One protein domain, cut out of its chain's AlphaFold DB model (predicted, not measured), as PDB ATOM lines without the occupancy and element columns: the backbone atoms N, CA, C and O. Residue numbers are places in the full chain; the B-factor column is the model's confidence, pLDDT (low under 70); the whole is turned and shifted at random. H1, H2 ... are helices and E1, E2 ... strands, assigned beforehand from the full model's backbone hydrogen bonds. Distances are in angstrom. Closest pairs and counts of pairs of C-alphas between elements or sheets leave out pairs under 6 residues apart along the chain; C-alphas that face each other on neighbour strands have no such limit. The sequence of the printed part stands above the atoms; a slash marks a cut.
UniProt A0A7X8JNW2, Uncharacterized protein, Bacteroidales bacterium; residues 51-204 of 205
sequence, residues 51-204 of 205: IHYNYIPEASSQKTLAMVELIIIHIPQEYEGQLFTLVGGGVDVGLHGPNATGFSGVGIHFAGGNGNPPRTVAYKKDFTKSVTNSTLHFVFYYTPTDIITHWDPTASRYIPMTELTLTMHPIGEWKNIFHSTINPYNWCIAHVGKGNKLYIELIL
ATOM      1  N   ILE A  51     -32.966  36.212 -47.660       80.88
ATOM      2  CA  ILE A  51     -32.769  36.665 -46.282       80.88
ATOM      3  C   ILE A  51     -34.000  37.477 -45.902       80.88
ATOM      4  O   ILE A  51     -34.294  38.481 -46.552       80.88
ATOM      5  N   HIS A  52     -34.684  37.079 -44.837       85.75
ATOM      6  CA  HIS A  52     -35.675  37.921 -44.178       85.75
ATOM      7  C   HIS A  52     -35.131  38.348 -42.827       85.75
ATOM      8  O   HIS A  52     -34.518  37.558 -42.112       85.75
ATOM      9  N   TYR A  53     -35.348  39.602 -42.458       86.31
ATOM     10  CA  TYR A  53     -34.923  40.089 -41.160       86.31
ATOM     11  C   TYR A  53     -35.956  41.044 -40.575       86.31
ATOM     12  O   TYR A  53     -36.713  41.696 -41.292       86.31
ATOM     13  N   ASN A  54     -35.985  41.112 -39.249       87.62
ATOM     14  CA  ASN A  54     -36.811  42.056 -38.515       87.62
ATOM     15  C   ASN A  54     -36.015  42.604 -37.330       87.62
ATOM     16  O   ASN A  54     -35.659  41.866 -36.408       87.62
ATOM     17  N   TYR A  55     -35.723  43.901 -37.378       88.12
ATOM     18  CA  TYR A  55     -35.062  44.619 -36.299       88.12
ATOM     19  C   TYR A  55     -36.105  45.170 -35.329       88.12
ATOM     20  O   TYR A  55     -37.041  45.861 -35.731       88.12
ATOM     21  N   ILE A  56     -35.923  44.886 -34.042       88.62
ATOM     22  CA  ILE A  56     -36.852  45.278 -32.990       88.62
ATOM     23  C   ILE A  56     -36.064  46.047 -31.919       88.62
ATOM     24  O   ILE A  56     -35.296  45.436 -31.160       88.62
ATOM     25  N   PRO A  57     -36.217  47.383 -31.849       87.56
ATOM     26  CA  PRO A  57     -35.513  48.189 -30.862       87.56
ATOM     27  C   PRO A  57     -35.985  47.849 -29.446       87.56
ATOM     28  O   PRO A  57     -37.149  47.508 -29.239       87.56
ATOM     29  N   GLU A  58     -35.073  47.935 -28.477       87.75
ATOM     30  CA  GLU A  58     -35.346  47.752 -27.038       87.75
ATOM     31  C   GLU A  58     -35.977  46.397 -26.647       87.75
ATOM     32  O   GLU A  58     -36.505  46.238 -25.547       87.75
ATOM     33  N   ALA A  59     -35.912  45.398 -27.533       87.38
ATOM     34  CA  ALA A  59     -36.557  44.097 -27.354       87.38
ATOM     35  C   ALA A  59     -35.604  42.964 -26.940       87.38
ATOM     36  O   ALA A  59     -36.025  41.807 -26.847       87.38
ATOM     37  N   SER A  60     -34.324  43.255 -26.690       85.25
ATOM     38  CA  SER A  60     -33.431  42.271 -26.075       85.25
ATOM     39  C   SER A  60     -33.896  41.972 -24.654       85.25
ATOM     40  O   SER A  60     -34.137  42.879 -23.855       85.25
ATOM     41  N   SER A  61     -33.934  40.691 -24.288       84.88
ATOM     42  CA  SER A  61     -34.152  40.286 -22.894       84.88
ATOM     43  C   SER A  61     -32.994  40.710 -21.969       84.88
ATOM     44  O   SER A  61     -33.147  40.710 -20.747       84.88
ATOM     45  N   GLN A  62     -31.849  41.109 -22.539       85.00
ATOM     46  CA  GLN A  62     -30.644  41.560 -21.845       85.00
ATOM     47  C   GLN A  62     -30.275  42.978 -22.302       85.00
ATOM     48  O   GLN A  62     -29.668  43.161 -23.354       85.00
ATOM     49  N   LYS A  63     -30.588  44.003 -21.499       85.00
ATOM     50  CA  LYS A  63     -30.420  45.425 -21.885       85.00
ATOM     51  C   LYS A  63     -28.993  45.827 -22.284       85.00
ATOM     52  O   LYS A  63     -28.806  46.794 -23.011       85.00
ATOM     53  N   THR A  64     -27.982  45.119 -21.790       84.12
ATOM     54  CA  THR A  64     -26.565  45.409 -22.059       84.12
ATOM     55  C   THR A  64     -26.003  44.660 -23.267       84.12
ATOM     56  O   THR A  64     -24.866  44.928 -23.653       84.12
ATOM     57  N   LEU A  65     -26.782  43.756 -23.873       85.31
ATOM     58  CA  LEU A  65     -26.375  42.890 -24.979       85.31
ATOM     59  C   LEU A  65     -27.328  43.056 -26.170       85.31
ATOM     60  O   LEU A  65     -28.517  43.333 -25.996       85.31
ATOM     61  N   ALA A  66     -26.809  42.863 -27.378       87.19
ATOM     62  CA  ALA A  66     -27.639  42.593 -28.547       87.19
ATOM     63  C   ALA A  66     -28.179  41.162 -28.456       87.19
ATOM     64  O   ALA A  66     -27.483  40.279 -27.954       87.19
ATOM     65  N   MET A  67     -29.394  40.935 -28.950       89.38
ATOM     66  CA  MET A  67     -29.994  39.607 -29.089       89.38
ATOM     67  C   MET A  67     -30.225  39.302 -30.565       89.38
ATOM     68  O   MET A  67     -30.779  40.124 -31.290       89.38
ATOM     69  N   VAL A  68     -29.867  38.098 -30.999       88.88
ATOM     70  CA  VAL A  68     -30.191  37.602 -32.335       88.88
ATOM     71  C   VAL A  68     -30.925  36.280 -32.226       88.88
ATOM     72  O   VAL A  68     -30.515  35.373 -31.501       88.88
ATOM     73  N   GLU A  69     -32.016  36.189 -32.971       92.00
ATOM     74  CA  GLU A  69     -32.735  34.956 -33.254       92.00
ATOM     75  C   GLU A  69     -32.477  34.611 -34.720       92.00
ATOM     76  O   GLU A  69     -32.922  35.328 -35.613       92.00
ATOM     77  N   LEU A  70     -31.681  33.572 -34.955       89.25
ATOM     78  CA  LEU A  70     -31.261  33.128 -36.277       89.25
ATOM     79  C   LEU A  70     -31.935  31.799 -36.600       89.25
ATOM     80  O   LEU A  70     -31.677  30.790 -35.938       89.25
ATOM     81  N   ILE A  71     -32.731  31.792 -37.660       90.88
ATOM     82  CA  ILE A  71     -33.359  30.601 -38.215       90.88
ATOM     83  C   ILE A  71     -32.785  30.363 -39.609       90.88
ATOM     84  O   ILE A  71     -32.733  31.266 -40.436       90.88
ATOM     85  N   ILE A  72     -32.318  29.148 -39.866       88.00
ATOM     86  CA  ILE A  72     -31.863  28.711 -41.185       88.00
ATOM     87  C   ILE A  72     -32.862  27.667 -41.653       88.00
ATOM     88  O   ILE A  72     -33.011  26.652 -40.977       88.00
ATOM     89  N   ILE A  73     -33.539  27.921 -42.768       88.19
ATOM     90  CA  ILE A  73     -34.588  27.059 -43.321       88.19
ATOM     91  C   ILE A  73     -34.213  26.556 -44.715       88.19
ATOM     92  O   ILE A  73     -33.309  27.085 -45.366       88.19
ATOM     93  N   HIS A  74     -34.917  25.508 -45.150       87.31
ATOM     94  CA  HIS A  74     -34.642  24.781 -46.393       87.31
ATOM     95  C   HIS A  74     -33.202  24.250 -46.451       87.31
ATOM     96  O   HIS A  74     -32.514  24.329 -47.463       87.31
ATOM     97  N   ILE A  75     -32.722  23.716 -45.327       83.56
ATOM     98  CA  ILE A  75     -31.472  22.962 -45.304       83.56
ATOM     99  C   ILE A  75     -31.685  21.659 -46.102       83.56
ATOM    100  O   ILE A  75     -32.682  20.968 -45.846       83.56
ATOM    101  N   PRO A  76     -30.765  21.300 -47.024       81.19
ATOM    102  CA  PRO A  76     -30.886  20.095 -47.842       81.19
ATOM    103  C   PRO A  76     -31.151  18.840 -47.005       81.19
ATOM    104  O   PRO A  76     -30.550  18.649 -45.944       81.19
ATOM    105  N   GLN A  77     -32.034  17.966 -47.495       84.50
ATOM    106  CA  GLN A  77     -32.511  16.792 -46.752       84.50
ATOM    107  C   GLN A  77     -31.381  15.826 -46.351       84.50
ATOM    108  O   GLN A  77     -31.478  15.154 -45.327       84.50
ATOM    109  N   GLU A  78     -30.283  15.775 -47.109       82.62
ATOM    110  CA  GLU A  78     -29.083  14.988 -46.775       82.62
ATOM    111  C   GLU A  78     -28.408  15.390 -45.451       82.62
ATOM    112  O   GLU A  78     -27.661  14.598 -44.868       82.62
ATOM    113  N   TYR A  79     -28.685  16.599 -44.954       83.75
ATOM    114  CA  TYR A  79     -28.182  17.099 -43.676       83.75
ATOM    115  C   TYR A  79     -29.150  16.886 -42.506       83.75
ATOM    116  O   TYR A  79     -28.801  17.219 -41.373       83.75
ATOM    117  N   GLU A  80     -30.341  16.323 -42.732       87.88
ATOM    118  CA  GLU A  80     -31.319  16.061 -41.671       87.88
ATOM    119  C   GLU A  80     -30.717  15.173 -40.564       87.88
ATOM    120  O   GLU A  80     -30.033  14.182 -40.827       87.88
ATOM    121  N   GLY A  81     -30.932  15.548 -39.297       87.75
ATOM    122  CA  GLY A  81     -30.361  14.860 -38.136       87.75
ATOM    123  C   GLY A  81     -28.867  15.114 -37.889       87.75
ATOM    124  O   GLY A  81     -28.367  14.761 -36.816       87.75
ATOM    125  N   GLN A  82     -28.144  15.759 -38.813       86.25
ATOM    126  CA  GLN A  82     -26.746  16.130 -38.591       86.25
ATOM    127  C   GLN A  82     -26.635  17.281 -37.587       86.25
ATOM    128  O   GLN A  82     -27.472  18.184 -37.543       86.25
ATOM    129  N   LEU A  83     -25.578  17.259 -36.773       86.25
ATOM    130  CA  LEU A  83     -25.285  18.312 -35.803       86.25
ATOM    131  C   LEU A  83     -24.398  19.382 -36.435       86.25
ATOM    132  O   LEU A  83     -23.303  19.080 -36.904       86.25
ATOM    133  N   PHE A  84     -24.827  20.635 -36.340       82.38
ATOM    134  CA  PHE A  84     -24.052  21.807 -36.724       82.38
ATOM    135  C   PHE A  84     -23.701  22.632 -35.501       82.38
ATOM    136  O   PHE A  84     -24.496  22.756 -34.572       82.38
ATOM    137  N   THR A  85     -22.507  23.214 -35.513       80.62
ATOM    138  CA  THR A  85     -22.066  24.178 -34.509       80.62
ATOM    139  C   THR A  85     -22.016  25.568 -35.123       80.62
ATOM    140  O   THR A  85     -21.307  25.798 -36.104       80.62
ATOM    141  N   LEU A  86     -22.770  26.491 -34.529       80.19
ATOM    142  CA  LEU A  86     -22.649  27.918 -34.761       80.19
ATOM    143  C   LEU A  86     -21.473  28.449 -33.948       80.19
ATOM    144  O   LEU A  86     -21.362  28.298 -32.733       80.19
ATOM    145  N   VAL A  87     -20.581  29.101 -34.654       74.12
ATOM    146  CA  VAL A  87     -19.315  29.613 -34.181       74.12
ATOM    147  C   VAL A  87     -19.401  31.112 -34.442       74.12
ATOM    148  O   VAL A  87     -19.267  31.548 -35.570       74.12
ATOM    149  N   GLY A  88     -19.666  31.912 -33.405       71.31
ATOM    150  CA  GLY A  88     -19.631  33.382 -33.465       71.31
ATOM    151  C   GLY A  88     -18.609  34.050 -32.534       71.31
ATOM    152  O   GLY A  88     -18.312  33.517 -31.462       71.31
ATOM    153  N   GLY A  89     -18.062  35.197 -32.948       64.00
ATOM    154  CA  GLY A  89     -17.134  35.986 -32.136       64.00
ATOM    155  C   GLY A  89     -16.581  37.241 -32.821       64.00
ATOM    156  O   GLY A  89     -16.698  37.429 -34.033       64.00
ATOM    157  N   GLY A  90     -15.968  38.092 -32.007       55.06
ATOM    158  CA  GLY A  90     -15.196  39.282 -32.369       55.06
ATOM    159  C   GLY A  90     -14.145  39.530 -31.284       55.06
ATOM    160  O   GLY A  90     -14.191  38.872 -30.241       55.06
ATOM    161  N   VAL A  91     -13.188  40.439 -31.497       49.94
ATOM    162  CA  VAL A  91     -12.255  40.823 -30.416       49.94
ATOM    163  C   VAL A  91     -13.072  41.334 -29.243       49.94
ATOM    164  O   VAL A  91     -13.941  42.183 -29.417       49.94
ATOM    165  N   ASP A  92     -12.826  40.762 -28.071       53.09
ATOM    166  CA  ASP A  92     -13.476  41.133 -26.818       53.09
ATOM    167  C   ASP A  92     -14.991  40.856 -26.748       53.09
ATOM    168  O   ASP A  92     -15.644  41.208 -25.764       53.09
ATOM    169  N   VAL A  93     -15.552  40.132 -27.727       56.62
ATOM    170  CA  VAL A  93     -16.984  39.804 -27.795       56.62
ATOM    171  C   VAL A  93     -17.245  38.365 -27.381       56.62
ATOM    172  O   VAL A  93     -16.922  37.413 -28.088       56.62
ATOM    173  N   GLY A  94     -17.919  38.194 -26.247       60.56
ATOM    174  CA  GLY A  94     -18.543  36.922 -25.906       60.56
ATOM    175  C   GLY A  94     -19.846  36.715 -26.683       60.56
ATOM    176  O   GLY A  94     -20.749  37.543 -26.607       60.56
ATOM    177  N   LEU A  95     -19.952  35.598 -27.412       72.75
ATOM    178  CA  LEU A  95     -21.216  35.094 -27.951       72.75
ATOM    179  C   LEU A  95     -21.870  34.165 -26.927       72.75
ATOM    180  O   LEU A  95     -21.316  33.116 -26.619       72.75
ATOM    181  N   HIS A  96     -23.048  34.499 -26.427       74.50
ATOM    182  CA  HIS A  96     -23.705  33.828 -25.310       74.50
ATOM    183  C   HIS A  96     -25.034  33.210 -25.731       74.50
ATOM    184  O   HIS A  96     -25.850  33.861 -26.364       74.50
ATOM    185  N   GLY A  97     -25.254  31.943 -25.395       74.19
ATOM    186  CA  GLY A  97     -26.549  31.305 -25.602       74.19
ATOM    187  C   GLY A  97     -27.549  31.705 -24.511       74.19
ATOM    188  O   GLY A  97     -27.144  32.279 -23.495       74.19
ATOM    189  N   PRO A  98     -28.846  31.401 -24.668       75.25
ATOM    190  CA  PRO A  98     -29.871  31.717 -23.673       75.25
ATOM    191  C   PRO A  98     -29.620  31.067 -22.308       75.25
ATOM    192  O   PRO A  98     -30.049  31.612 -21.295       75.25
ATOM    193  N   ASN A  99     -28.906  29.940 -22.259       68.94
ATOM    194  CA  ASN A  99     -28.600  29.237 -21.015       68.94
ATOM    195  C   ASN A  99     -27.234  29.636 -20.430       68.94
ATOM    196  O   ASN A  99     -26.839  29.137 -19.374       68.94
ATOM    197  N   ALA A 100     -26.495  30.536 -21.082       63.91
ATOM    198  CA  ALA A 100     -25.226  31.049 -20.582       63.91
ATOM    199  C   ALA A 100     -25.465  32.164 -19.544       63.91
ATOM    200  O   ALA A 100     -25.371  33.351 -19.845       63.91
ATOM    201  N   THR A 101     -25.765  31.795 -18.298       48.62
ATOM    202  CA  THR A 101     -25.972  32.757 -17.203       48.62
ATOM    203  C   THR A 101     -24.645  33.282 -16.638       48.62
ATOM    204  O   THR A 101     -23.770  32.488 -16.298       48.62
ATOM    205  N   GLY A 102     -24.520  34.604 -16.457       52.50
ATOM    206  CA  GLY A 102     -23.521  35.209 -15.557       52.50
ATOM    207  C   GLY A 102     -22.107  35.428 -16.108       52.50
ATOM    208  O   GLY A 102     -21.162  35.485 -15.325       52.50
ATOM    209  N   PHE A 103     -21.920  35.556 -17.425       55.12
ATOM    210  CA  PHE A 103     -20.584  35.774 -17.990       55.12
ATOM    211  C   PHE A 103     -20.188  37.253 -18.071       55.12
ATOM    212  O   PHE A 103     -20.829  38.055 -18.743       55.12
ATOM    213  N   SER A 104     -19.051  37.565 -17.452       47.72
ATOM    214  CA  SER A 104     -18.216  38.735 -17.719       47.72
ATOM    215  C   SER A 104     -16.917  38.247 -18.360       47.72
ATOM    216  O   SER A 104     -16.233  37.405 -17.775       47.72
ATOM    217  N   GLY A 105     -16.556  38.727 -19.549       43.62
ATOM    218  CA  GLY A 105     -15.269  38.360 -20.131       43.62
ATOM    219  C   GLY A 105     -15.095  38.713 -21.599       43.62
ATOM    220  O   GLY A 105     -16.030  38.669 -22.392       43.62
ATOM    221  N   VAL A 106     -13.842  39.010 -21.912       44.53
ATOM    222  CA  VAL A 106     -13.267  39.307 -23.220       44.53
ATOM    223  C   VAL A 106     -13.188  37.993 -24.014       44.53
ATOM    224  O   VAL A 106     -12.281  37.185 -23.822       44.53
ATOM    225  N   GLY A 107     -14.224  37.665 -24.785       45.81
ATOM    226  CA  GLY A 107     -14.379  36.336 -25.383       45.81
ATOM    227  C   GLY A 107     -13.594  36.151 -26.682       45.81
ATOM    228  O   GLY A 107     -14.137  36.382 -27.749       45.81
ATOM    229  N   ILE A 108     -12.356  35.659 -26.620       44.72
ATOM    230  CA  ILE A 108     -11.567  35.333 -27.821       44.72
ATOM    231  C   ILE A 108     -11.823  33.848 -28.180       44.72
ATOM    232  O   ILE A 108     -11.214  32.958 -27.592       44.72
ATOM    233  N   HIS A 109     -12.737  33.584 -29.132       47.62
ATOM    234  CA  HIS A 109     -13.070  32.271 -29.748       47.62
ATOM    235  C   HIS A 109     -13.735  31.204 -28.834       47.62
ATOM    236  O   HIS A 109     -13.522  31.155 -27.629       47.62
ATOM    237  N   PHE A 110     -14.419  30.153 -29.305       58.88
ATOM    238  CA  PHE A 110     -15.672  29.993 -30.073       58.88
ATOM    239  C   PHE A 110     -16.365  28.736 -29.475       58.88
ATOM    240  O   PHE A 110     -15.728  28.013 -28.705       58.88
ATOM    241  N   ALA A 111     -17.614  28.412 -29.833       45.44
ATOM    242  CA  ALA A 111     -18.386  27.253 -29.340       45.44
ATOM    243  C   ALA A 111     -17.749  25.844 -29.516       45.44
ATOM    244  O   ALA A 111     -18.337  24.842 -29.118       45.44
ATOM    245  N   GLY A 112     -16.501  25.742 -29.982       41.34
ATOM    246  CA  GLY A 112     -15.656  24.574 -29.717       41.34
ATOM    247  C   GLY A 112     -14.142  24.821 -29.723       41.34
ATOM    248  O   GLY A 112     -13.375  23.870 -29.835       41.34
ATOM    249  N   GLY A 113     -13.698  26.062 -29.509       41.50
ATOM    250  CA  GLY A 113     -12.310  26.327 -29.126       41.50
ATOM    251  C   GLY A 113     -12.061  25.977 -27.652       41.50
ATOM    252  O   GLY A 113     -12.949  26.128 -26.809       41.50
ATOM    253  N   ASN A 114     -10.835  25.560 -27.316       46.09
ATOM    254  CA  ASN A 114     -10.346  25.467 -25.932       46.09
ATOM    255  C   ASN A 114      -9.975  26.866 -25.400       46.09
ATOM    256  O   ASN A 114      -8.854  27.081 -24.946       46.09
ATOM    257  N   GLY A 115     -10.888  27.838 -25.534       50.19
ATOM    258  CA  GLY A 115     -10.678  29.206 -25.054       50.19
ATOM    259  C   GLY A 115     -10.408  29.241 -23.548       50.19
ATOM    260  O   GLY A 115     -10.623  28.249 -22.857       50.19
ATOM    261  N   ASN A 116      -9.950  30.381 -23.035       45.75
ATOM    262  CA  ASN A 116      -9.714  30.570 -21.605       45.75
ATOM    263  C   ASN A 116     -10.715  31.585 -21.023       45.75
ATOM    264  O   ASN A 116     -10.711  32.736 -21.459       45.75
ATOM    265  N   PRO A 117     -11.555  31.196 -20.042       50.47
ATOM    266  CA  PRO A 117     -11.718  29.838 -19.516       50.47
ATOM    267  C   PRO A 117     -12.398  28.895 -20.531       50.47
ATOM    268  O   PRO A 117     -13.200  29.354 -21.357       50.47
ATOM    269  N   PRO A 118     -12.123  27.577 -20.465       54.50
ATOM    270  CA  PRO A 118     -12.746  26.602 -21.351       54.50
ATOM    271  C   PRO A 118     -14.264  26.646 -21.196       54.50
ATOM    272  O   PRO A 118     -14.806  26.591 -20.091       54.50
ATOM    273  N   ARG A 119     -14.973  26.761 -22.322       64.75
ATOM    274  CA  ARG A 119     -16.440  26.810 -22.325       64.75
ATOM    275  C   ARG A 119     -17.006  25.447 -21.920       64.75
ATOM    276  O   ARG A 119     -16.579  24.412 -22.437       64.75
ATOM    277  N   THR A 120     -17.978  25.450 -21.008       65.00
ATOM    278  CA  THR A 120     -18.592  24.229 -20.465       65.00
ATOM    279  C   THR A 120     -19.375  23.463 -21.536       65.00
ATOM    280  O   THR A 120     -19.815  24.032 -22.535       65.00
ATOM    281  N   VAL A 121     -19.614  22.165 -21.319       70.69
ATOM    282  CA  VAL A 121     -20.495  21.363 -22.193       70.69
ATOM    283  C   VAL A 121     -21.887  21.992 -22.299       70.69
ATOM    284  O   VAL A 121     -22.460  22.026 -23.382       70.69
ATOM    285  N   ALA A 122     -22.410  22.537 -21.196       69.25
ATOM    286  CA  ALA A 122     -23.690  23.242 -21.182       69.25
ATOM    287  C   ALA A 122     -23.688  24.466 -22.110       69.25
ATOM    288  O   ALA A 122     -24.624  24.640 -22.878       69.25
ATOM    289  N   TYR A 123     -22.607  25.251 -22.113       69.94
ATOM    290  CA  TYR A 123     -22.460  26.404 -23.002       69.94
ATOM    291  C   TYR A 123     -22.482  26.003 -24.479       69.94
ATOM    292  O   TYR A 123     -23.149  26.628 -25.295       69.94
ATOM    293  N   LYS A 124     -21.771  24.927 -24.829       73.56
ATOM    294  CA  LYS A 124     -21.682  24.455 -26.218       73.56
ATOM    295  C   LYS A 124     -23.034  23.962 -26.754       73.56
ATOM    296  O   LYS A 124     -23.296  24.117 -27.939       73.56
ATOM    297  N   LYS A 125     -23.930  23.446 -25.899       78.62
ATOM    298  CA  LYS A 125     -25.276  22.972 -26.301       78.62
ATOM    299  C   LYS A 125     -26.186  24.060 -26.879       78.62
ATOM    300  O   LYS A 125     -27.099  23.747 -27.643       78.62
ATOM    301  N   ASP A 126     -25.969  25.325 -26.532       80.81
ATOM    302  CA  ASP A 126     -26.747  26.425 -27.116       80.81
ATOM    303  C   ASP A 126     -26.351  26.709 -28.565       80.81
ATOM    304  O   ASP A 126     -27.156  27.222 -29.338       80.81
ATOM    305  N   PHE A 127     -25.146  26.294 -28.943       81.94
ATOM    306  CA  PHE A 127     -24.541  26.579 -30.234       81.94
ATOM    307  C   PHE A 127     -24.348  25.344 -31.103       81.94
ATOM    308  O   PHE A 127     -24.063  25.496 -32.282       81.94
ATOM    309  N   THR A 128     -24.527  24.139 -30.567       85.75
ATOM    310  CA  THR A 128     -24.569  22.904 -31.350       85.75
ATOM    311  C   THR A 128     -26.003  22.390 -31.419       85.75
ATOM    312  O   THR A 128     -26.578  22.022 -30.392       85.75
ATOM    313  N   LYS A 129     -26.587  22.367 -32.618       87.56
ATOM    314  CA  LYS A 129     -27.985  21.984 -32.868       87.56
ATOM    315  C   LYS A 129     -28.063  20.952 -33.988       87.56
ATOM    316  O   LYS A 129     -27.238  20.968 -34.896       87.56
ATOM    317  N   SER A 130     -29.036  20.050 -33.909       91.31
ATOM    318  CA  SER A 130     -29.350  19.123 -34.997       91.31
ATOM    319  C   SER A 130     -30.249  19.802 -36.017       91.31
ATOM    320  O   SER A 130     -31.157  20.534 -35.622       91.31
ATOM    321  N   VAL A 131     -30.038  19.520 -37.300       88.00
ATOM    322  CA  VAL A 131     -31.021  19.862 -38.334       88.00
ATOM    323  C   VAL A 131     -32.291  19.068 -38.052       88.00
ATOM    324  O   VAL A 131     -32.234  17.854 -37.832       88.00
ATOM    325  N   THR A 132     -33.422  19.758 -37.985       93.50
ATOM    326  CA  THR A 132     -34.732  19.142 -37.766       93.50
ATOM    327  C   THR A 132     -35.750  19.811 -38.667       93.50
ATOM    328  O   THR A 132     -35.889  21.033 -38.620       93.50
ATOM    329  N   ASN A 133     -36.460  19.025 -39.475       94.50
ATOM    330  CA  ASN A 133     -37.389  19.527 -40.492       94.50
ATOM    331  C   ASN A 133     -36.715  20.567 -41.404       94.50
ATOM    332  O   ASN A 133     -37.226  21.679 -41.571       94.50
ATOM    333  N   SER A 134     -35.522  20.245 -41.919       88.62
ATOM    334  CA  SER A 134     -34.742  21.151 -42.778       88.62
ATOM    335  C   SER A 134     -34.460  22.522 -42.146       88.62
ATOM    336  O   SER A 134     -34.293  23.513 -42.860       88.62
ATOM    337  N   THR A 135     -34.421  22.592 -40.812       91.56
ATOM    338  CA  THR A 135     -34.282  23.844 -40.066       91.56
ATOM    339  C   THR A 135     -33.211  23.752 -38.980       91.56
ATOM    340  O   THR A 135     -33.062  22.728 -38.311       91.56
ATOM    341  N   LEU A 136     -32.490  24.854 -38.767       90.12
ATOM    342  CA  LEU A 136     -31.681  25.118 -37.578       90.12
ATOM    343  C   LEU A 136     -32.141  26.423 -36.933       90.12
ATOM    344  O   LEU A 136     -32.361  27.412 -37.624       90.12
ATOM    345  N   HIS A 137     -32.238  26.440 -35.606       92.19
ATOM    346  CA  HIS A 137     -32.635  27.622 -34.849       92.19
ATOM    347  C   HIS A 137     -31.631  27.896 -33.726       92.19
ATOM    348  O   HIS A 137     -31.393  27.055 -32.851       92.19
ATOM    349  N   PHE A 138     -31.056  29.095 -33.752       89.31
ATOM    350  CA  PHE A 138     -30.144  29.608 -32.745       89.31
ATOM    351  C   PHE A 138     -30.690  30.895 -32.140       89.31
ATOM    352  O   PHE A 138     -31.115  31.802 -32.847       89.31
ATOM    353  N   VAL A 139     -30.589  31.002 -30.820       89.88
ATOM    354  CA  VAL A 139     -30.772  32.260 -30.099       89.88
ATOM    355  C   VAL A 139     -29.460  32.570 -29.415       89.88
ATOM    356  O   VAL A 139     -28.888  31.701 -28.755       89.88
ATOM    357  N   PHE A 140     -28.969  33.790 -29.573       86.62
ATOM    358  CA  PHE A 140     -27.732  34.202 -28.936       86.62
ATOM    359  C   PHE A 140     -27.709  35.687 -28.614       86.62
ATOM    360  O   PHE A 140     -28.437  36.496 -29.179       86.62
ATOM    361  N   TYR A 141     -26.835  36.025 -27.682       85.69
ATOM    362  CA  TYR A 141     -26.591  37.354 -27.172       85.69
ATOM    363  C   TYR A 141     -25.120  37.681 -27.343       85.69
ATOM    364  O   TYR A 141     -24.270  36.799 -27.238       85.69
ATOM    365  N   TYR A 142     -24.791  38.940 -27.574       80.81
ATOM    366  CA  TYR A 142     -23.399  39.362 -27.628       80.81
ATOM    367  C   TYR A 142     -23.260  40.821 -27.224       80.81
ATOM    368  O   TYR A 142     -24.220  41.590 -27.273       80.81
ATOM    369  N   THR A 143     -22.056  41.203 -26.808       81.44
ATOM    370  CA  THR A 143     -21.705  42.614 -26.634       81.44
ATOM    371  C   THR A 143     -21.349  43.180 -28.005       81.44
ATOM    372  O   THR A 143     -20.355  42.736 -28.573       81.44
ATOM    373  N   PRO A 144     -22.105  44.143 -28.552       78.50
ATOM    374  CA  PRO A 144     -21.740  44.788 -29.808       78.50
ATOM    375  C   PRO A 144     -20.361  45.438 -29.710       78.50
ATOM    376  O   PRO A 144     -20.095  46.165 -28.748       78.50
ATOM    377  N   THR A 145     -19.506  45.176 -30.696       72.12
ATOM    378  CA  THR A 145     -18.187  45.806 -30.856       72.12
ATOM    379  C   THR A 145     -18.055  46.401 -32.258       72.12
ATOM    380  O   THR A 145     -18.994  46.345 -33.044       72.12
ATOM    381  N   ASP A 146     -16.892  46.949 -32.590       71.81
ATOM    382  CA  ASP A 146     -16.495  47.196 -33.976       71.81
ATOM    383  C   ASP A 146     -15.310  46.291 -34.329       71.81
ATOM    384  O   ASP A 146     -14.168  46.549 -33.961       71.81
ATOM    385  N   ILE A 147     -15.574  45.182 -35.019       66.88
ATOM    386  CA  ILE A 147     -14.561  44.154 -35.293       66.88
ATOM    387  C   ILE A 147     -13.447  44.690 -36.204       66.88
ATOM    388  O   ILE A 147     -12.307  44.230 -36.092       66.88
ATOM    389  N   ILE A 148     -13.726  45.677 -37.065       64.00
ATOM    390  CA  ILE A 148     -12.719  46.231 -37.986       64.00
ATOM    391  C   ILE A 148     -11.590  46.900 -37.226       64.00
ATOM    392  O   ILE A 148     -10.419  46.648 -37.505       64.00
ATOM    393  N   THR A 149     -11.940  47.735 -36.252       61.69
ATOM    394  CA  THR A 149     -10.948  48.476 -35.470       61.69
ATOM    395  C   THR A 149     -10.062  47.555 -34.635       61.69
ATOM    396  O   THR A 149      -8.953  47.951 -34.287       61.69
ATOM    397  N   HIS A 150     -10.500  46.320 -34.366       56.16
ATOM    398  CA  HIS A 150      -9.809  45.410 -33.458       56.16
ATOM    399  C   HIS A 150      -9.061  44.247 -34.135       56.16
ATOM    400  O   HIS A 150      -8.066  43.785 -33.579       56.16
ATOM    401  N   TRP A 151      -9.503  43.732 -35.293       54.78
ATOM    402  CA  TRP A 151      -8.812  42.615 -35.964       54.78
ATOM    403  C   TRP A 151      -7.731  43.058 -36.935       54.78
ATOM    404  O   TRP A 151      -6.637  42.503 -36.896       54.78
ATOM    405  N   ASP A 152      -8.045  44.010 -37.808       53.06
ATOM    406  CA  ASP A 152      -7.110  44.630 -38.744       53.06
ATOM    407  C   ASP A 152      -7.891  45.698 -39.535       53.06
ATOM    408  O   ASP A 152      -8.724  45.335 -40.372       53.06
ATOM    409  N   PRO A 153      -7.643  47.001 -39.320       55.59
ATOM    410  CA  PRO A 153      -8.338  48.065 -40.043       55.59
ATOM    411  C   PRO A 153      -8.020  48.082 -41.548       55.59
ATOM    412  O   PRO A 153      -8.698  48.768 -42.310       55.59
ATOM    413  N   THR A 154      -7.007  47.329 -41.992       53.34
ATOM    414  CA  THR A 154      -6.667  47.140 -43.409       53.34
ATOM    415  C   THR A 154      -7.339  45.912 -44.030       53.34
ATOM    416  O   THR A 154      -7.343  45.761 -45.255       53.34
ATOM    417  N   ALA A 155      -7.970  45.052 -43.221       53.41
ATOM    418  CA  ALA A 155      -8.697  43.891 -43.710       53.41
ATOM    419  C   ALA A 155     -10.037  44.320 -44.327       53.41
ATOM    420  O   ALA A 155     -11.073  44.364 -43.667       53.41
ATOM    421  N   SER A 156     -10.024  44.545 -45.642       54.47
ATOM    422  CA  SER A 156     -11.164  44.935 -46.492       54.47
ATOM    423  C   SER A 156     -12.354  43.959 -46.523       54.47
ATOM    424  O   SER A 156     -13.307  44.164 -47.271       54.47
ATOM    425  N   ARG A 157     -12.305  42.873 -45.744       58.03
ATOM    426  CA  ARG A 157     -13.292  41.783 -45.754       58.03
ATOM    427  C   ARG A 157     -14.520  42.035 -44.882       58.03
ATOM    428  O   ARG A 157     -15.460  41.259 -44.972       58.03
ATOM    429  N   TYR A 158     -14.503  43.055 -44.029       62.94
ATOM    430  CA  TYR A 158     -15.633  43.409 -43.171       62.94
ATOM    431  C   TYR A 158     -16.091  44.828 -43.487       62.94
ATOM    432  O   TYR A 158     -15.304  45.654 -43.948       62.94
ATOM    433  N   ILE A 159     -17.368  45.114 -43.237       67.19
ATOM    434  CA  ILE A 159     -17.911  46.468 -43.364       67.19
ATOM    435  C   ILE A 159     -17.758  47.241 -42.044       67.19
ATOM    436  O   ILE A 159     -17.814  46.616 -40.976       67.19
ATOM    437  N   PRO A 160     -17.556  48.572 -42.079       69.75
ATOM    438  CA  PRO A 160     -17.550  49.398 -40.872       69.75
ATOM    439  C   PRO A 160     -18.745  49.087 -39.970       69.75
ATOM    440  O   PRO A 160     -19.852  48.896 -40.471       69.75
ATOM    441  N   MET A 161     -18.509  49.046 -38.652       72.69
ATOM    442  CA  MET A 161     -19.530  48.747 -37.633       72.69
ATOM    443  C   MET A 161     -20.030  47.291 -37.642       72.69
ATOM    444  O   MET A 161     -21.097  46.989 -37.109       72.69
ATOM    445  N   THR A 162     -19.257  46.367 -38.224       75.94
ATOM    446  CA  THR A 162     -19.462  44.927 -38.015       75.94
ATOM    447  C   THR A 162     -19.290  44.601 -36.534       75.94
ATOM    448  O   THR A 162     -18.206  44.778 -35.983       75.94
ATOM    449  N   GLU A 163     -20.336  44.073 -35.905       77.25
ATOM    450  CA  GLU A 163     -20.360  43.785 -34.472       77.25
ATOM    451  C   GLU A 163     -20.018  42.334 -34.142       77.25
ATOM    452  O   GLU A 163     -19.500  42.043 -33.066       77.25
ATOM    453  N   LEU A 164     -20.325  41.415 -35.056       77.06
ATOM    454  CA  LEU A 164     -20.158  39.984 -34.849       77.06
ATOM    455  C   LEU A 164     -19.841  39.288 -36.171       77.06
ATOM    456  O   LEU A 164     -20.472  39.570 -37.185       77.06
ATOM    457  N   THR A 165     -18.908  38.338 -36.154       75.06
ATOM    458  CA  THR A 165     -18.725  37.375 -37.250       75.06
ATOM    459  C   THR A 165     -19.242  36.011 -36.826       75.06
ATOM    460  O   THR A 165     -19.132  35.645 -35.655       75.06
ATOM    461  N   LEU A 166     -19.842  35.285 -37.765       76.44
ATOM    462  CA  LEU A 166     -20.504  34.009 -37.555       76.44
ATOM    463  C   LEU A 166     -20.062  33.014 -38.626       76.44
ATOM    464  O   LEU A 166     -19.937  33.342 -39.801       76.44
ATOM    465  N   THR A 167     -19.877  31.784 -38.193       74.62
ATOM    466  CA  THR A 167     -19.433  30.643 -38.969       74.62
ATOM    467  C   THR A 167     -20.303  29.462 -38.574       74.62
ATOM    468  O   THR A 167     -20.524  29.239 -37.386       74.62
ATOM    469  N   MET A 168     -20.761  28.658 -39.523       77.25
ATOM    470  CA  MET A 168     -21.431  27.392 -39.213       77.25
ATOM    471  C   MET A 168     -20.668  26.218 -39.822       77.25
ATOM    472  O   MET A 168     -20.104  26.336 -40.909       77.25
ATOM    473  N   HIS A 169     -20.616  25.092 -39.109       74.56
ATOM    474  CA  HIS A 169     -19.970  23.873 -39.599       74.56
ATOM    475  C   HIS A 169     -20.563  22.599 -38.966       74.56
ATOM    476  O   HIS A 169     -21.065  22.668 -37.839       74.56
ATOM    477  N   PRO A 170     -20.487  21.433 -39.634       74.69
ATOM    478  CA  PRO A 170     -20.828  20.149 -39.026       74.69
ATOM    479  C   PRO A 170     -19.940  19.832 -37.814       74.69
ATOM    480  O   PRO A 170     -18.762  20.201 -37.754       74.69
ATOM    481  N   ILE A 171     -20.487  19.125 -36.823       74.69
ATOM    482  CA  ILE A 171     -19.718  18.691 -35.653       74.69
ATOM    483  C   ILE A 171     -18.535  17.804 -36.078       74.69
ATOM    484  O   ILE A 171     -18.665  16.922 -36.918       74.69
ATOM    485  N   GLY A 172     -17.364  18.029 -35.476       63.31
ATOM    486  CA  GLY A 172     -16.149  17.261 -35.776       63.31
ATOM    487  C   GLY A 172     -15.324  17.801 -36.951       63.31
ATOM    488  O   GLY A 172     -14.146  17.460 -37.060       63.31
ATOM    489  N   GLU A 173     -15.868  18.713 -37.757       62.94
ATOM    490  CA  GLU A 173     -15.134  19.368 -38.841       62.94
ATOM    491  C   GLU A 173     -14.471  20.669 -38.360       62.94
ATOM    492  O   GLU A 173     -15.053  21.746 -38.407       62.94
ATOM    493  N   TRP A 174     -13.233  20.570 -37.862       59.06
ATOM    494  CA  TRP A 174     -12.468  21.718 -37.334       59.06
ATOM    495  C   TRP A 174     -11.450  22.309 -38.311       59.06
ATOM    496  O   TRP A 174     -10.883  23.376 -38.058       59.06
ATOM    497  N   LYS A 175     -11.170  21.624 -39.423       52.53
ATOM    498  CA  LYS A 175     -10.182  22.098 -40.396       52.53
ATOM    499  C   LYS A 175     -10.766  23.290 -41.162       52.53
ATOM    500  O   LYS A 175     -11.779  23.151 -41.830       52.53
ATOM    501  N   ASN A 176     -10.092  24.441 -41.099       48.31
ATOM    502  CA  ASN A 176     -10.343  25.634 -41.927       48.31
ATOM    503  C   ASN A 176     -11.640  26.430 -41.658       48.31
ATOM    504  O   ASN A 176     -12.032  27.234 -42.502       48.31
ATOM    505  N   ILE A 177     -12.265  26.296 -40.481       50.75
ATOM    506  CA  ILE A 177     -13.551  26.950 -40.153       50.75
ATOM    507  C   ILE A 177     -13.549  28.486 -40.304       50.75
ATOM    508  O   ILE A 177     -14.534  29.046 -40.769       50.75
ATOM    509  N   PHE A 178     -12.436  29.163 -39.997       47.53
ATOM    510  CA  PHE A 178     -12.315  30.631 -40.070       47.53
ATOM    511  C   PHE A 178     -11.806  31.153 -41.418       47.53
ATOM    512  O   PHE A 178     -11.660  32.362 -41.606       47.53
ATOM    513  N   HIS A 179     -11.493  30.263 -42.363       46.69
ATOM    514  CA  HIS A 179     -11.022  30.682 -43.673       46.69
ATOM    515  C   HIS A 179     -12.236  30.956 -44.567       46.69
ATOM    516  O   HIS A 179     -12.853  30.038 -45.104       46.69
ATOM    517  N   SER A 180     -12.582  32.238 -44.710       42.66
ATOM    518  CA  SER A 180     -13.729  32.727 -45.501       42.66
ATOM    519  C   SER A 180     -13.788  32.212 -46.945       42.66
ATOM    520  O   SER A 180     -14.874  32.103 -47.501       42.66
ATOM    521  N   THR A 181     -12.651  31.846 -47.546       37.59
ATOM    522  CA  THR A 181     -12.602  31.259 -48.896       37.59
ATOM    523  C   THR A 181     -12.908  29.759 -48.948       37.59
ATOM    524  O   THR A 181     -13.068  29.228 -50.043       37.59
ATOM    525  N   ILE A 182     -12.965  29.065 -47.804       37.59
ATOM    526  CA  ILE A 182     -13.133  27.601 -47.721       37.59
ATOM    527  C   ILE A 182     -14.446  27.233 -47.032       37.59
ATOM    528  O   ILE A 182     -15.104  26.294 -47.466       37.59
ATOM    529  N   ASN A 183     -14.851  27.966 -45.989       48.00
ATOM    530  CA  ASN A 183     -16.152  27.755 -45.368       48.00
ATOM    531  C   ASN A 183     -17.188  28.725 -45.979       48.00
ATOM    532  O   ASN A 183     -17.121  29.930 -45.708       48.00
ATOM    533  N   PRO A 184     -18.133  28.225 -46.802       49.19
ATOM    534  CA  PRO A 184     -19.138  29.046 -47.473       49.19
ATOM    535  C   PRO A 184     -20.148  29.679 -46.505       49.19
ATOM    536  O   PRO A 184     -20.879  30.574 -46.908       49.19
ATOM    537  N   TYR A 185     -20.188  29.260 -45.242       58.25
ATOM    538  CA  TYR A 185     -21.151  29.706 -44.238       58.25
ATOM    539  C   TYR A 185     -20.518  30.697 -43.254       58.25
ATOM    540  O   TYR A 185     -20.542  30.466 -42.048       58.25
ATOM    541  N   ASN A 186     -19.905  31.765 -43.768       65.25
ATOM    542  CA  ASN A 186     -19.201  32.780 -42.980       65.25
ATOM    543  C   ASN A 186     -19.822  34.159 -43.162       65.25
ATOM    544  O   ASN A 186     -19.499  34.836 -44.128       65.25
ATOM    545  N   TRP A 187     -20.630  34.621 -42.219       72.12
ATOM    546  CA  TRP A 187     -21.323  35.904 -42.317       72.12
ATOM    547  C   TRP A 187     -20.983  36.856 -41.180       72.12
ATOM    548  O   TRP A 187     -20.276  36.500 -40.238       72.12
ATOM    549  N   CYS A 188     -21.463  38.095 -41.265       74.69
ATOM    550  CA  CYS A 188     -21.361  39.040 -40.172       74.69
ATOM    551  C   CYS A 188     -22.711  39.681 -39.828       74.69
ATOM    552  O   CYS A 188     -23.706  39.563 -40.540       74.69
ATOM    553  N   ILE A 189     -22.768  40.293 -38.655       78.50
ATOM    554  CA  ILE A 189     -23.908  41.063 -38.175       78.50
ATOM    555  C   ILE A 189     -23.370  42.432 -37.780       78.50
ATOM    556  O   ILE A 189     -22.318  42.535 -37.146       78.50
ATOM    557  N   ALA A 190     -24.081  43.476 -38.185       77.75
ATOM    558  CA  ALA A 190     -23.740  44.867 -37.938       77.75
ATOM    559  C   ALA A 190     -24.990  45.614 -37.447       77.75
ATOM    560  O   ALA A 190     -26.104  45.230 -37.801       77.75
ATOM    561  N   HIS A 191     -24.793  46.684 -36.673       77.06
ATOM    562  CA  HIS A 191     -25.839  47.628 -36.249       77.06
ATOM    563  C   HIS A 191     -27.027  47.058 -35.457       77.06
ATOM    564  O   HIS A 191     -28.108  47.649 -35.479       77.06
ATOM    565  N   VAL A 192     -26.873  45.953 -34.724       83.94
ATOM    566  CA  VAL A 192     -27.942  45.540 -33.802       83.94
ATOM    567  C   VAL A 192     -27.902  46.430 -32.571       83.94
ATOM    568  O   VAL A 192     -28.921  46.991 -32.187       83.94
ATOM    569  N   GLY A 193     -26.731  46.627 -31.970       82.75
ATOM    570  CA  GLY A 193     -26.593  47.469 -30.788       82.75
ATOM    571  C   GLY A 193     -27.199  46.870 -29.509       82.75
ATOM    572  O   GLY A 193     -27.965  45.904 -29.498       82.75
ATOM    573  N   LYS A 194     -26.795  47.437 -28.368       87.25
ATOM    574  CA  LYS A 194     -27.163  46.931 -27.038       87.25
ATOM    575  C   LYS A 194     -28.649  47.149 -26.779       87.25
ATOM    576  O   LYS A 194     -29.171  48.218 -27.072       87.25
ATOM    577  N   GLY A 195     -29.306  46.158 -26.180       86.44
ATOM    578  CA  GLY A 195     -30.718  46.248 -25.810       86.44
ATOM    579  C   GLY A 195     -31.686  45.947 -26.954       86.44
ATOM    580  O   GLY A 195     -32.879  45.813 -26.700       86.44
ATOM    581  N   ASN A 196     -31.200  45.755 -28.180       89.31
ATOM    582  CA  ASN A 196     -32.039  45.504 -29.348       89.31
ATOM    583  C   ASN A 196     -32.048  44.025 -29.738       89.31
ATOM    584  O   ASN A 196     -31.140  43.260 -29.392       89.31
ATOM    585  N   LYS A 197     -33.084  43.633 -30.478       89.81
ATOM    586  CA  LYS A 197     -33.237  42.290 -31.032       89.81
ATOM    587  C   LYS A 197     -33.201  42.346 -32.555       89.81
ATOM    588  O   LYS A 197     -33.837  43.202 -33.163       89.81
ATOM    589  N   LEU A 198     -32.526  41.381 -33.165       89.62
ATOM    590  CA  LEU A 198     -32.595  41.115 -34.594       89.62
ATOM    591  C   LEU A 198     -33.092  39.683 -34.816       89.62
ATOM    592  O   LEU A 198     -32.478  38.723 -34.360       89.62
ATOM    593  N   TYR A 199     -34.217  39.539 -35.506       90.06
ATOM    594  CA  TYR A 199     -34.649  38.261 -36.066       90.06
ATOM    595  C   TYR A 199     -34.081  38.133 -37.480       90.06
ATOM    596  O   TYR A 199     -34.182  39.084 -38.255       90.06
ATOM    597  N   ILE A 200     -33.496  36.983 -37.806       87.50
ATOM    598  CA  ILE A 200     -32.945  36.667 -39.124       87.50
ATOM    599  C   ILE A 200     -33.440  35.286 -39.539       87.50
ATOM    600  O   ILE A 200     -33.252  34.310 -38.816       87.50
ATOM    601  N   GLU A 201     -33.991  35.199 -40.738       88.25
ATOM    602  CA  GLU A 201     -34.311  33.959 -41.425       88.25
ATOM    603  C   GLU A 201     -33.459  33.861 -42.694       88.25
ATOM    604  O   GLU A 201     -33.505  34.738 -43.560       88.25
ATOM    605  N   LEU A 202     -32.646  32.808 -42.784       84.62
ATOM    606  CA  LEU A 202     -31.799  32.503 -43.934       84.62
ATOM    607  C   LEU A 202     -32.386  31.319 -44.695       84.62
ATOM    608  O   LEU A 202     -32.535  30.236 -44.132       84.62
ATOM    609  N   ILE A 203     -32.665  31.513 -45.979       83.38
ATOM    610  CA  ILE A 203     -33.199  30.475 -46.863       83.38
ATOM    611  C   ILE A 203     -32.044  29.942 -47.710       83.38
ATOM    612  O   ILE A 203     -31.478  30.697 -48.501       83.38
ATOM    613  N   LEU A 204     -31.651  28.678 -47.532       74.88
ATOM    614  CA  LEU A 204     -30.526  28.098 -48.285       74.88
ATOM    615  C   LEU A 204     -30.923  27.558 -49.664       74.88
ATOM    616  O   LEU A 204     -30.110  27.665 -50.585       74.88
TER     617      LEU A 204
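This is residues 51 to 204 of the 205 residues of an uncharacterized protein of Bacteroidales bacterium (UniProt A0A7X8JNW2). Two sheets of four strands lie face to face as a sandwich, one made of E1, E8, E2 and E5, the other of E4, E3, E6 and E7 and curled like part of a barrel. H2 sits at one end of the sandwich, and there are two long loops: residues 90 to 120 lead from E3 of the second sheet to H1, and residues 171 to 185 join E6 and E7 of the same sheet. The printed part has 154 residues with two named helices and eight named strands, in the order E1 E2 E3 H1 E4 E5 H2 E6 E7 E8; it is mostly strand, though under half of the residues are in named elements. The first sheet runs E1, E8, E2, E5 and is mixed; the second runs E4, E3, E6, E7 and is antiparallel. The whole is compact, with a radius of gyration of the C-alphas of 14.8 A and spans of 39 by 33 by 32 A.

E1, residues 51 to 56, begins at C-alpha 51 (-32.769, 36.665, -46.282) and is 16.4 A long. E2, residues 66 to 73, measures 22.5 A, and E3, residues 83 to 89, 19.8 A. H1 is residues 121 to 125, E4 residues 128 to 130. E5, residues 136 to 142, measures 19.2 A. H2 is residues 147 to 151. E6, residues 162 to 170, is the longest strand at 24.8 A, from C-alpha 162 (-19.462, 44.927, -38.015). E7 is residues 186 to 190. E8, residues 197 to 203, measures 19.8 A and ends at C-alpha 203 (-33.199, 30.475, -46.863).

In the strongly twisted first sheet, E1 and E8 are antiparallel, with N 52 and O 201 2.9 A apart, within hydrogen-bond range. E8 and E2 are parallel, at 17 degrees, with N 200 and O 69 at 2.8 A. E2 and E5 are antiparallel, with N 70 and O 138 at 2.8 A. Residues 95 to 96 pair antiparallel with residues 141 to 142 of E5. In the second sheet, also strongly twisted, E4 and E3 are antiparallel, with N 84 and O 129 at 2.8 A. E3 and E6 are antiparallel, with N 87 and O 167 at 2.7 A. E6 and E7 form a hairpin, with N 166 and O 187 at 2.8 A. The strands of one sheet stand at 30 degrees to those of the other. H2 only grazes the second sheet, with residues 147 to 149; H1 is only just not on it, with 4 pairs of C-alphas within 10 A. In H1 and H2 every O i to N i+4 pair is within hydrogen-bond range.

The C-alphas farthest apart, those of Asn 133 and Thr 154, are 41.4 A apart. The printed part has no cut. The links E3 to H1 and E6 to E7 are long. Mean pLDDT of the printed part is 72.1; 59 residues are under 70, among them residues 99 to 120, 147 to 160 and 172 to 186.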